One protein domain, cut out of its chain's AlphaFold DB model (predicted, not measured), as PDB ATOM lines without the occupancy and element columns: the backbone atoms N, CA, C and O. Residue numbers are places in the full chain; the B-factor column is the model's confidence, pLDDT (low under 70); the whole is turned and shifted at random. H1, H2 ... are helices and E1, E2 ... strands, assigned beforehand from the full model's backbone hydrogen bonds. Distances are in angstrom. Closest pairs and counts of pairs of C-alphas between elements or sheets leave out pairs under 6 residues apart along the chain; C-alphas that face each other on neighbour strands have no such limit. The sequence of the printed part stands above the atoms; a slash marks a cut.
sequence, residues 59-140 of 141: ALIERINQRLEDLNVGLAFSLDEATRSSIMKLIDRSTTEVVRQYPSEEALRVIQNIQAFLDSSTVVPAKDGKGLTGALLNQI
ATOM      1  N   ALA A  59      -6.503 -26.348  32.088       79.81
ATOM      2  CA  ALA A  59      -6.287 -25.305  33.096       79.81
ATOM      3  C   ALA A  59      -5.682 -25.819  34.423       79.81
ATOM      4  O   ALA A  59      -4.905 -25.121  35.077       79.81
ATOM      5  N   LEU A  60      -6.034 -27.038  34.846       77.88
ATOM      6  CA  LEU A  60      -5.468 -27.646  36.053       77.88
ATOM      7  C   LEU A  60      -4.020 -28.078  35.804       77.88
ATOM      8  O   LEU A  60      -3.150 -27.835  36.639       77.88
ATOM      9  N   ILE A  61      -3.767 -28.682  34.641       80.75
ATOM     10  CA  ILE A  61      -2.430 -29.091  34.202       80.75
ATOM     11  C   ILE A  61      -1.506 -27.870  34.124       80.75
ATOM     12  O   ILE A  61      -0.399 -27.906  34.657       80.75
ATOM     13  N   GLU A  62      -1.974 -26.772  33.531       84.50
ATOM     14  CA  GLU A  62      -1.240 -25.508  33.456       84.50
ATOM     15  C   GLU A  62      -0.888 -24.966  34.841       84.50
ATOM     16  O   GLU A  62       0.269 -24.630  35.090       84.50
ATOM     17  N   ARG A  63      -1.848 -24.943  35.774       84.12
ATOM     18  CA  ARG A  63      -1.609 -24.472  37.145       84.12
ATOM     19  C   ARG A  63      -0.539 -25.297  37.859       84.12
ATOM     20  O   ARG A  63       0.298 -24.734  38.561       84.12
ATOM     21  N   ILE A  64      -0.556 -26.618  37.691       81.50
ATOM     22  CA  ILE A  64       0.454 -27.502  38.286       81.50
ATOM     23  C   ILE A  64       1.813 -27.268  37.617       81.50
ATOM     24  O   ILE A  64       2.811 -27.114  38.315       81.50
ATOM     25  N   ASN A  65       1.860 -27.171  36.286       86.75
ATOM     26  CA  ASN A  65       3.093 -26.899  35.543       86.75
ATOM     27  C   ASN A  65       3.739 -25.565  35.938       86.75
ATOM     28  O   ASN A  65       4.953 -25.520  36.120       86.75
ATOM     29  N   GLN A  66       2.945 -24.510  36.138       86.19
ATOM     30  CA  GLN A  66       3.436 -23.221  36.638       86.19
ATOM     31  C   GLN A  66       4.095 -23.368  38.012       86.19
ATOM     32  O   GLN A  66       5.207 -22.898  38.224       86.19
ATOM     33  N   ARG A  67       3.456 -24.101  38.932       83.31
ATOM     34  CA  ARG A  67       4.033 -24.366  40.258       83.31
ATOM     35  C   ARG A  67       5.326 -25.172  40.179       83.31
ATOM     36  O   ARG A  67       6.258 -24.900  40.927       83.31
ATOM     37  N   LEU A  68       5.394 -26.159  39.290       82.31
ATOM     38  CA  LEU A  68       6.618 -26.927  39.069       82.31
ATOM     39  C   LEU A  68       7.747 -26.054  38.508       82.31
ATOM     40  O   LEU A  68       8.898 -26.222  38.906       82.31
ATOM     41  N   GLU A  69       7.424 -25.107  37.630       83.62
ATOM     42  CA  GLU A  69       8.378 -24.145  37.078       83.62
ATOM     43  C   GLU A  69       8.903 -23.173  38.139       83.62
ATOM     44  O   GLU A  69      10.119 -23.009  38.256       83.62
ATOM     45  N   ASP A  70       8.019 -22.627  38.979       83.00
ATOM     46  CA  ASP A  70       8.391 -21.770  40.114       83.00
ATOM     47  C   ASP A  70       9.376 -22.478  41.062       83.00
ATOM     48  O   ASP A  70      10.305 -21.870  41.599       83.00
ATOM     49  N   LEU A  71       9.202 -23.791  41.239       78.56
ATOM     50  CA  LEU A  71      10.043 -24.642  42.082       78.56
ATOM     51  C   LEU A  71      11.273 -25.217  41.355       78.56
ATOM     52  O   LEU A  71      12.011 -26.010  41.947       78.56
ATOM     53  N   ASN A  72      11.521 -24.833  40.095       76.19
ATOM     54  CA  ASN A  72      12.600 -25.370  39.254       76.19
ATOM     55  C   ASN A  72      12.608 -26.913  39.180       76.19
ATOM     56  O   ASN A  72      13.659 -27.559  39.120       76.19
ATOM     57  N   VAL A  73      11.425 -27.526  39.203       79.56
ATOM     58  CA  VAL A  73      11.264 -28.971  39.048       79.56
ATOM     59  C   VAL A  73      11.349 -29.311  37.563       79.56
ATOM     60  O   VAL A  73      10.649 -28.738  36.729       79.56
ATOM     61  N   GLY A  74      12.193 -30.285  37.222       79.75
ATOM     62  CA  GLY A  74      12.419 -30.727  35.844       79.75
ATOM     63  C   GLY A  74      11.293 -31.589  35.276       79.75
ATOM     64  O   GLY A  74      11.568 -32.457  34.465       79.75
ATOM     65  N   LEU A  75      10.046 -31.405  35.708       82.75
ATOM     66  CA  LEU A  75       8.906 -32.227  35.309       82.75
ATOM     67  C   LEU A  75       7.819 -31.365  34.673       82.75
ATOM     68  O   LEU A  75       7.641 -30.206  35.040       82.75
ATOM     69  N   ALA A  76       7.087 -31.944  33.728       82.50
ATOM     70  CA  ALA A  76       5.930 -31.329  33.098       82.50
ATOM     71  C   ALA A  76       4.805 -32.347  32.911       82.50
ATOM     72  O   ALA A  76       5.036 -33.502  32.551       82.50
ATOM     73  N   PHE A  77       3.580 -31.887  33.120       84.44
ATOM     74  CA  PHE A  77       2.356 -32.627  32.874       84.44
ATOM     75  C   PHE A  77       1.754 -32.250  31.525       84.44
ATOM     76  O   PHE A  77       1.755 -31.083  31.135       84.44
ATOM     77  N   SER A  78       1.213 -33.239  30.820       81.00
ATOM     78  CA  SER A  78       0.532 -33.049  29.539       81.00
ATOM     79  C   SER A  78      -0.600 -34.061  29.385       81.00
ATOM     80  O   SER A  78      -0.513 -35.171  29.903       81.00
ATOM     81  N   LEU A  79      -1.668 -33.693  28.682       79.38
ATOM     82  CA  LEU A  79      -2.728 -34.621  28.306       79.38
ATOM     83  C   LEU A  79      -2.388 -35.271  26.963       79.38
ATOM     84  O   LEU A  79      -1.910 -34.619  26.037       79.38
ATOM     85  N   ASP A  80      -2.632 -36.568  26.838       77.75
ATOM     86  CA  ASP A  80      -2.462 -37.266  25.576       77.75
ATOM     87  C   ASP A  80      -3.550 -36.854  24.574       77.75
ATOM     88  O   ASP A  80      -4.737 -37.122  24.765       77.75
ATOM     89  N   GLU A  81      -3.138 -36.227  23.473       68.50
ATOM     90  CA  GLU A  81      -4.044 -35.716  22.437       68.50
ATOM     91  C   GLU A  81      -4.825 -36.814  21.699       68.50
ATOM     92  O   GLU A  81      -5.874 -36.525  21.120       68.50
ATOM     93  N   ALA A  82      -4.350 -38.066  21.716       68.62
ATOM     94  CA  ALA A  82      -5.051 -39.185  21.091       68.62
ATOM     95  C   ALA A  82      -6.242 -39.650  21.942       68.62
ATOM     96  O   ALA A  82      -7.269 -40.054  21.400       68.62
ATOM     97  N   THR A  83      -6.132 -39.544  23.269       64.12
ATOM     98  CA  THR A  83      -7.189 -39.938  24.215       64.12
ATOM     99  C   THR A  83      -7.954 -38.765  24.836       64.12
ATOM    100  O   THR A  83      -8.965 -39.005  25.497       64.12
ATOM    101  N   ARG A  84      -7.493 -37.519  24.629       60.31
ATOM    102  CA  ARG A  84      -8.110 -36.203  24.939       60.31
ATOM    103  C   ARG A  84      -8.687 -35.984  26.338       60.31
ATOM    104  O   ARG A  84      -9.322 -34.964  26.574       60.31
ATOM    105  N   SER A  85      -8.523 -36.925  27.255       61.09
ATOM    106  CA  SER A  85      -9.081 -36.905  28.617       61.09
ATOM    107  C   SER A  85      -8.604 -38.107  29.420       61.09
ATOM    108  O   SER A  85      -8.558 -38.046  30.643       61.09
ATOM    109  N   SER A  86      -8.286 -39.219  28.745       58.56
ATOM    110  CA  SER A  86      -8.044 -40.475  29.447       58.56
ATOM    111  C   SER A  86      -6.594 -40.705  29.836       58.56
ATOM    112  O   SER A  86      -6.405 -41.443  30.780       58.56
ATOM    113  N   ILE A  87      -5.581 -40.119  29.189       65.62
ATOM    114  CA  ILE A  87      -4.177 -40.403  29.533       65.62
ATOM    115  C   ILE A  87      -3.413 -39.111  29.826       65.62
ATOM    116  O   ILE A  87      -3.327 -38.230  28.979       65.62
ATOM    117  N   MET A  88      -2.814 -39.020  31.012       76.69
ATOM    118  CA  MET A  88      -1.938 -37.933  31.448       76.69
ATOM    119  C   MET A  88      -0.476 -38.386  31.412       76.69
ATOM    120  O   MET A  88      -0.140 -39.457  31.907       76.69
ATOM    121  N   LYS A  89       0.398 -37.580  30.815       81.19
ATOM    122  CA  LYS A  89       1.831 -37.833  30.645       81.19
ATOM    123  C   LYS A  89       2.640 -36.986  31.613       81.19
ATOM    124  O   LYS A  89       2.349 -35.806  31.798       81.19
ATOM    125  N   LEU A  90       3.696 -37.588  32.146       77.75
ATOM    126  CA  LEU A  90       4.742 -36.912  32.899       77.75
ATOM    127  C   LEU A  90       6.038 -36.933  32.092       77.75
ATOM    128  O   LEU A  90       6.512 -38.003  31.713       77.75
ATOM    129  N   ILE A  91       6.588 -35.754  31.827       81.94
ATOM    130  CA  ILE A  91       7.730 -35.539  30.937       81.94
ATOM    131  C   ILE A  91       8.866 -34.911  31.740       81.94
ATOM    132  O   ILE A  91       8.640 -33.929  32.445       81.94
ATOM    133  N   ASP A  92      10.080 -35.447  31.626       81.88
ATOM    134  CA  ASP A  92      11.279 -34.779  32.140       81.88
ATOM    135  C   ASP A  92      11.646 -33.624  31.196       81.88
ATOM    136  O   ASP A  92      11.920 -33.836  30.016       81.88
ATOM    137  N   ARG A  93      11.649 -32.384  31.688       79.31
ATOM    138  CA  ARG A  93      11.990 -31.182  30.906       79.31
ATOM    139  C   ARG A  93      13.465 -31.146  30.494       79.31
ATOM    140  O   ARG A  93      13.809 -30.444  29.549       79.31
ATOM    141  N   SER A  94      14.330 -31.873  31.195       77.12
ATOM    142  CA  SER A  94      15.773 -31.930  30.943       77.12
ATOM    143  C   SER A  94      16.104 -32.844  29.768       77.12
ATOM    144  O   SER A  94      16.992 -32.525  28.981       77.12
ATOM    145  N   THR A  95      15.406 -33.978  29.654       80.62
ATOM    146  CA  THR A  95      15.662 -34.984  28.606       80.62
ATOM    147  C   THR A  95      14.564 -35.047  27.546       80.62
ATOM    148  O   THR A  95      14.768 -35.627  26.485       80.62
ATOM    149  N   THR A  96      13.425 -34.385  27.773       78.44
ATOM    150  CA  THR A  96      12.212 -34.462  26.936       78.44
ATOM    151  C   THR A  96      11.635 -35.885  26.856       78.44
ATOM    152  O   THR A  96      10.892 -36.224  25.937       78.44
ATOM    153  N   GLU A  97      11.962 -36.740  27.826       80.12
ATOM    154  CA  GLU A  97      11.495 -38.123  27.868       80.12
ATOM    155  C   GLU A  97      10.203 -38.251  28.674       80.12
ATOM    156  O   GLU A  97      10.036 -37.644  29.733       80.12
ATOM    157  N   VAL A  98       9.281 -39.082  28.180       82.06
ATOM    158  CA  VAL A  98       8.076 -39.454  28.927       82.06
ATOM    159  C   VAL A  98       8.480 -40.440  30.014       82.06
ATOM    160  O   VAL A  98       8.802 -41.591  29.732       82.06
ATOM    161  N   VAL A  99       8.433 -39.990  31.262       81.50
ATOM    162  CA  VAL A  99       8.790 -40.801  32.427       81.50
ATOM    163  C   VAL A  99       7.641 -41.745  32.780       81.50
ATOM    164  O   VAL A  99       7.873 -42.900  33.138       81.50
ATOM    165  N   ARG A 100       6.388 -41.275  32.674       81.62
ATOM    166  CA  ARG A 100       5.182 -42.029  33.060       81.62
ATOM    167  C   ARG A 100       3.940 -41.586  32.280       81.62
ATOM    168  O   ARG A 100       3.863 -40.449  31.815       81.62
ATOM    169  N   GLN A 101       2.954 -42.481  32.197       78.69
ATOM    170  CA  GLN A 101       1.610 -42.203  31.687       78.69
ATOM    171  C   GLN A 101       0.567 -42.787  32.642       78.69
ATOM    172  O   GLN A 101       0.734 -43.918  33.092       78.69
ATOM    173  N   TYR A 102      -0.497 -42.038  32.922       77.94
ATOM    174  CA  TYR A 102      -1.553 -42.428  33.853       77.94
ATOM    175  C   TYR A 102      -2.923 -42.328  33.187       77.94
ATOM    176  O   TYR A 102      -3.238 -41.263  32.649       77.94
ATOM    177  N   PRO A 103      -3.759 -43.383  33.230       75.00
ATOM    178  CA  PRO A 103      -5.155 -43.270  32.847       75.00
ATOM    179  C   PRO A 103      -5.904 -42.297  33.782       75.00
ATOM    180  O   PRO A 103      -5.458 -42.046  34.900       75.00
ATOM    181  N   SER A 104      -7.053 -41.768  33.361       67.38
ATOM    182  CA  SER A 104      -7.723 -40.627  34.003       67.38
ATOM    183  C   SER A 104      -8.000 -40.834  35.490       67.38
ATOM    184  O   SER A 104      -7.728 -39.934  36.274       67.38
ATOM    185  N   GLU A 105      -8.459 -42.012  35.919       69.56
ATOM    186  CA  GLU A 105      -8.685 -42.285  37.348       69.56
ATOM    187  C   GLU A 105      -7.398 -42.298  38.186       69.56
ATOM    188  O   GLU A 105      -7.395 -41.886  39.346       69.56
ATOM    189  N   GLU A 106      -6.298 -42.789  37.620       71.75
ATOM    190  CA  GLU A 106      -5.010 -42.868  38.309       71.75
ATOM    191  C   GLU A 106      -4.307 -41.509  38.313       71.75
ATOM    192  O   GLU A 106      -3.767 -41.087  39.336       71.75
ATOM    193  N   ALA A 107      -4.429 -40.767  37.213       73.44
ATOM    194  CA  ALA A 107      -3.933 -39.409  37.072       73.44
ATOM    195  C   ALA A 107      -4.545 -38.459  38.118       73.44
ATOM    196  O   ALA A 107      -3.849 -37.582  38.626       73.44
ATOM    197  N   LEU A 108      -5.809 -38.663  38.508       75.62
ATOM    198  CA  LEU A 108      -6.455 -37.874  39.561       75.62
ATOM    199  C   LEU A 108      -5.795 -38.052  40.923       75.62
ATOM    200  O   LEU A 108      -5.533 -37.067  41.612       75.62
ATOM    201  N   ARG A 109      -5.488 -39.299  41.298       78.25
ATOM    202  CA  ARG A 109      -4.804 -39.597  42.563       78.25
ATOM    203  C   ARG A 109      -3.407 -38.989  42.583       78.25
ATOM    204  O   ARG A 109      -3.016 -38.379  43.572       78.25
ATOM    205  N   VAL A 110      -2.691 -39.088  41.464       78.44
ATOM    206  CA  VAL A 110      -1.368 -38.473  41.300       78.44
ATOM    207  C   VAL A 110      -1.441 -36.956  41.462       78.44
ATOM    208  O   VAL A 110      -0.667 -36.390  42.228       78.44
ATOM    209  N   ILE A 111      -2.392 -36.294  40.800       75.62
ATOM    210  CA  ILE A 111      -2.565 -34.842  40.915       75.62
ATOM    211  C   ILE A 111      -2.866 -34.434  42.357       75.62
ATOM    212  O   ILE A 111      -2.263 -33.481  42.840       75.62
ATOM    213  N   GLN A 112      -3.750 -35.148  43.059       78.44
ATOM    214  CA  GLN A 112      -4.057 -34.850  44.463       78.44
ATOM    215  C   GLN A 112      -2.825 -34.988  45.358       78.44
ATOM    216  O   GLN A 112      -2.545 -34.092  46.152       78.44
ATOM    217  N   ASN A 113      -2.058 -36.067  45.192       81.50
ATOM    218  CA  ASN A 113      -0.834 -36.296  45.959       81.50
ATOM    219  C   ASN A 113       0.200 -35.193  45.716       81.50
ATOM    220  O   ASN A 113       0.837 -34.710  46.651       81.50
ATOM    221  N   ILE A 114       0.351 -34.768  44.462       78.44
ATOM    222  CA  ILE A 114       1.293 -33.715  44.089       78.44
ATOM    223  C   ILE A 114       0.809 -32.361  44.586       78.44
ATOM    224  O   ILE A 114       1.601 -31.628  45.162       78.44
ATOM    225  N   GLN A 115      -0.472 -32.039  44.437       76.50
ATOM    226  CA  GLN A 115      -1.052 -30.805  44.959       76.50
ATOM    227  C   GLN A 115      -0.844 -30.710  46.477       76.50
ATOM    228  O   GLN A 115      -0.300 -29.719  46.954       76.50
ATOM    229  N   ALA A 116      -1.147 -31.781  47.214       79.50
ATOM    230  CA  ALA A 116      -0.905 -31.855  48.652       79.50
ATOM    231  C   ALA A 116       0.585 -31.696  49.005       79.50
ATOM    232  O   ALA A 116       0.926 -30.990  49.955       79.50
ATOM    233  N   PHE A 117       1.488 -32.305  48.228       78.19
ATOM    234  CA  PHE A 117       2.929 -32.134  48.405       78.19
ATOM    235  C   PHE A 117       3.365 -30.681  48.171       78.19
ATOM    236  O   PHE A 117       4.069 -30.117  49.010       78.19
ATOM    237  N   LEU A 118       2.915 -30.059  47.077       75.94
ATOM    238  CA  LEU A 118       3.213 -28.669  46.727       75.94
ATOM    239  C   LEU A 118       2.715 -27.704  47.810       75.94
ATOM    240  O   LEU A 118       3.468 -26.821  48.220       75.94
ATOM    241  N   ASP A 119       1.506 -27.925  48.329       78.06
ATOM    242  CA  ASP A 119       0.911 -27.130  49.409       78.06
ATOM    243  C   ASP A 119       1.648 -27.325  50.745       78.06
ATOM    244  O   ASP A 119       1.805 -26.387  51.528       78.06
ATOM    245  N   SER A 120       2.168 -28.533  50.995       69.00
ATOM    246  CA  SER A 120       2.966 -28.840  52.190       69.00
ATOM    247  C   SER A 120       4.425 -28.359  52.112       69.00
ATOM    248  O   SER A 120       5.091 -28.262  53.143       69.00
ATOM    249  N   SER A 121       4.929 -28.009  50.920       57.69
ATOM    250  CA  SER A 121       6.345 -27.681  50.666       57.69
ATOM    251  C   SER A 121       6.818 -26.318  51.197       57.69
ATOM    252  O   SER A 121       7.929 -25.880  50.902       57.69
ATOM    253  N   THR A 122       6.069 -25.692  52.110       53.03
ATOM    254  CA  THR A 122       6.552 -24.588  52.966       53.03
ATOM    255  C   THR A 122       7.744 -24.992  53.868       53.03
ATOM    256  O   THR A 122       8.209 -24.205  54.689       53.03
ATOM    257  N   VAL A 123       8.286 -26.207  53.723       52.22
ATOM    258  CA  VAL A 123       9.427 -26.737  54.476       52.22
ATOM    259  C   VAL A 123      10.616 -26.973  53.532       52.22
ATOM    260  O   VAL A 123      10.787 -28.039  52.958       52.22
ATOM    261  N   VAL A 124      11.444 -25.927  53.429       51.25
ATOM    262  CA  VAL A 124      12.825 -25.842  52.906       51.25
ATOM    263  C   VAL A 124      13.087 -26.355  51.472       51.25
ATOM    264  O   VAL A 124      13.245 -27.558  51.258       51.25
ATOM    265  N   PRO A 125      13.296 -25.456  50.487       50.06
ATOM    266  CA  PRO A 125      13.868 -25.851  49.208       50.06
ATOM    267  C   PRO A 125      15.328 -26.273  49.420       50.06
ATOM    268  O   PRO A 125      16.174 -25.481  49.846       50.06
ATOM    269  N   ALA A 126      15.649 -27.530  49.105       55.16
ATOM    270  CA  ALA A 126      17.023 -27.883  48.781       55.16
ATOM    271  C   ALA A 126      17.464 -26.970  47.626       55.16
ATOM    272  O   ALA A 126      16.696 -26.753  46.691       55.16
ATOM    273  N   LYS A 127      18.679 -26.418  47.698       55.53
ATOM    274  CA  LYS A 127      19.226 -25.415  46.759       55.53
ATOM    275  C   LYS A 127      19.230 -25.831  45.278       55.53
ATOM    276  O   LYS A 127      19.532 -25.004  44.426       55.53
ATOM    277  N   ASP A 128      18.843 -27.065  44.979       60.34
ATOM    278  CA  ASP A 128      18.754 -27.639  43.651       60.34
ATOM    279  C   ASP A 128      17.395 -28.349  43.499       60.34
ATOM    280  O   ASP A 128      17.086 -29.288  44.242       60.34
ATOM    281  N   GLY A 129      16.598 -27.961  42.491       62.56
ATOM    282  CA  GLY A 129      15.280 -28.551  42.170       62.56
ATOM    283  C   GLY A 129      15.298 -30.065  41.881       62.56
ATOM    284  O   GLY A 129      14.256 -30.717  41.777       62.56
ATOM    285  N   LYS A 130      16.491 -30.668  41.830       66.19
ATOM    286  CA  LYS A 130      16.717 -32.115  41.719       66.19
ATOM    287  C   LYS A 130      16.223 -32.895  42.939       66.19
ATOM    288  O   LYS A 130      15.690 -33.988  42.775       66.19
ATOM    289  N   GLY A 131      16.358 -32.333  44.145       71.31
ATOM    290  CA  GLY A 131      15.872 -32.981  45.371       71.31
ATOM    291  C   GLY A 131      14.346 -33.082  45.407       71.31
ATOM    292  O   GLY A 131      13.795 -34.128  45.743       71.31
ATOM    293  N   LEU A 132      13.670 -32.015  44.970       73.88
ATOM    294  CA  LEU A 132      12.211 -31.961  44.853       73.88
ATOM    295  C   LEU A 132      11.698 -32.873  43.738       73.88
ATOM    296  O   LEU A 132      10.698 -33.555  43.922       73.88
ATOM    297  N   THR A 133      12.423 -32.940  42.617       76.12
ATOM    298  CA  THR A 133      12.108 -33.862  41.520       76.12
ATOM    299  C   THR A 133      12.118 -35.310  42.018       76.12
ATOM    300  O   THR A 133      11.120 -36.006  41.876       76.12
ATOM    301  N   GLY A 134      13.185 -35.752  42.692       76.06
ATOM    302  CA  GLY A 134      13.262 -37.116  43.234       76.06
ATOM    303  C   GLY A 134      12.180 -37.434  44.275       76.06
ATOM    304  O   GLY A 134      11.604 -38.521  44.249       76.06
ATOM    305  N   ALA A 135      11.862 -36.478  45.154       78.62
ATOM    306  CA  ALA A 135      10.793 -36.630  46.141       78.62
ATOM    307  C   ALA A 135       9.409 -36.743  45.485       78.62
ATOM    308  O   ALA A 135       8.608 -37.582  45.893       78.62
ATOM    309  N   LEU A 136       9.155 -35.943  44.443       74.44
ATOM    310  CA  LEU A 136       7.928 -36.022  43.661       74.44
ATOM    311  C   LEU A 136       7.809 -37.377  42.985       74.44
ATOM    312  O   LEU A 136       6.758 -37.979  43.122       74.44
ATOM    313  N   LEU A 137       8.869 -37.893  42.348       78.56
ATOM    314  CA  LEU A 137       8.833 -39.211  41.706       78.56
ATOM    315  C   LEU A 137       8.325 -40.288  42.667       78.56
ATOM    316  O   LEU A 137       7.448 -41.045  42.274       78.56
ATOM    317  N   ASN A 138       8.810 -40.309  43.912       81.00
ATOM    318  CA  ASN A 138       8.410 -41.291  44.922       81.00
ATOM    319  C   ASN A 138       6.917 -41.238  45.285       81.00
ATOM    320  O   ASN A 138       6.372 -42.250  45.692       81.00
ATOM    321  N   GLN A 139       6.249 -40.091  45.142       72.00
ATOM    322  CA  GLN A 139       4.808 -39.979  45.418       72.00
ATOM    323  C   GLN A 139       3.926 -40.489  44.272       72.00
ATOM    324  O   GLN A 139       2.698 -40.510  44.390       72.00
ATOM    325  N   ILE A 140       4.547 -40.860  43.152       67.31
ATOM    326  CA  ILE A 140       3.878 -41.351  41.951       67.31
ATOM    327  C   ILE A 140       4.144 -42.857  41.734       67.31
ATOM    328  O   ILE A 140       3.653 -43.430  40.764       67.31
TER     329      ILE A 140
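AT A GLANCE: This is residues 59 to 140 of the 141 residues of the protein "Flagellar protein FlaG" of Thiomicrospira sp. ALE5 (UniProt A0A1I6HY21). Look first for a small three-stranded antiparallel sheet, E1 E2 E3, with helices H1 and H2 over one face: H1 covers the edge strand E1, and the long helix H2 packs on the sheet with its residues 104 to 111. The short last helix, H3, is near H2 but apart from H1, and it only grazes the sheet. The printed part has 82 residues, with three named helices and three named strands in the order H1 E1 E2 E3 H2 H3, and its class is mixed, helices and strands. It is compact, with a radius of gyration of the C-alphas of 12.3 A and spans of 38 by 26 by 22 A.

IN THESE COORDINATES: Begin with the sheet at C-alpha 75, (8.906, -32.227, 35.309), where E1, residues 75 to 79, starts its 13.8 A. E2 is residues 87 to 92, 16.7 A long, and E3 is residues 98 to 103, 14.3 A long. H2 follows as residues 104 to 120 and is 24.2 A long. Go back to C-alpha 59 at (-6.287, -25.305, 33.096) for the start of H1, residues 59 to 70, 16.6 A long. H3, residues 130 to 138, measures 12.8 A and ends at C-alpha 138, (8.410, -41.291, 44.922).

HOW THE PARTS SIT: The strands form a meander, each the antiparallel neighbour of the one before, in two hairpins with E2 as the inner strand. Between E1 and E2, look at N 78 and O 89, 3.0 A apart and within hydrogen-bond range; between E2 and E3, look at N 88 and O 102, 2.8 A. H2 is on one face of the sheet, two layers, at a height of 11.9 A over E2 and E3; its line stands at 15 degrees to E2 on the local plane, along the strands. The closest C-alphas of H2 and E2 are those of Ser 104 and Ile 87, 5.7 A apart. H1 is on the same face, over E1, at a height of 7.7 A, its local plane fitted to just 6 C-alphas; its closest C-alpha to E1 is that of Asn 65, 5.8 A from that of Ala 76. H1 and H2 are close but not clearly touching, at a steep tilt of 39 degrees, the same way; their closest C-alphas are those of Ile 64 and Gln 115, 7.6 A apart. H3 only grazes the sheet, with residues 133 to 137. H2 and H3 are close but not clearly touching: the C-alphas of Ile 114 and Leu 136 come closest, at 7.0 A. H1 and H3 are apart. In H1 and H3 every O i to N i+4 pair is within hydrogen-bond range, and in H2 12 of 13 are.

THE WHOLE: The C-alphas farthest apart are those of Ala 82 and Val 124, 38.9 A. The printed part has no cut and no long link. Look at the B-factor column for a mean pLDDT of 74.6 over the printed part; it is under 70 at residues 81 to 87, 104 to 105, 120 to 130 and 140.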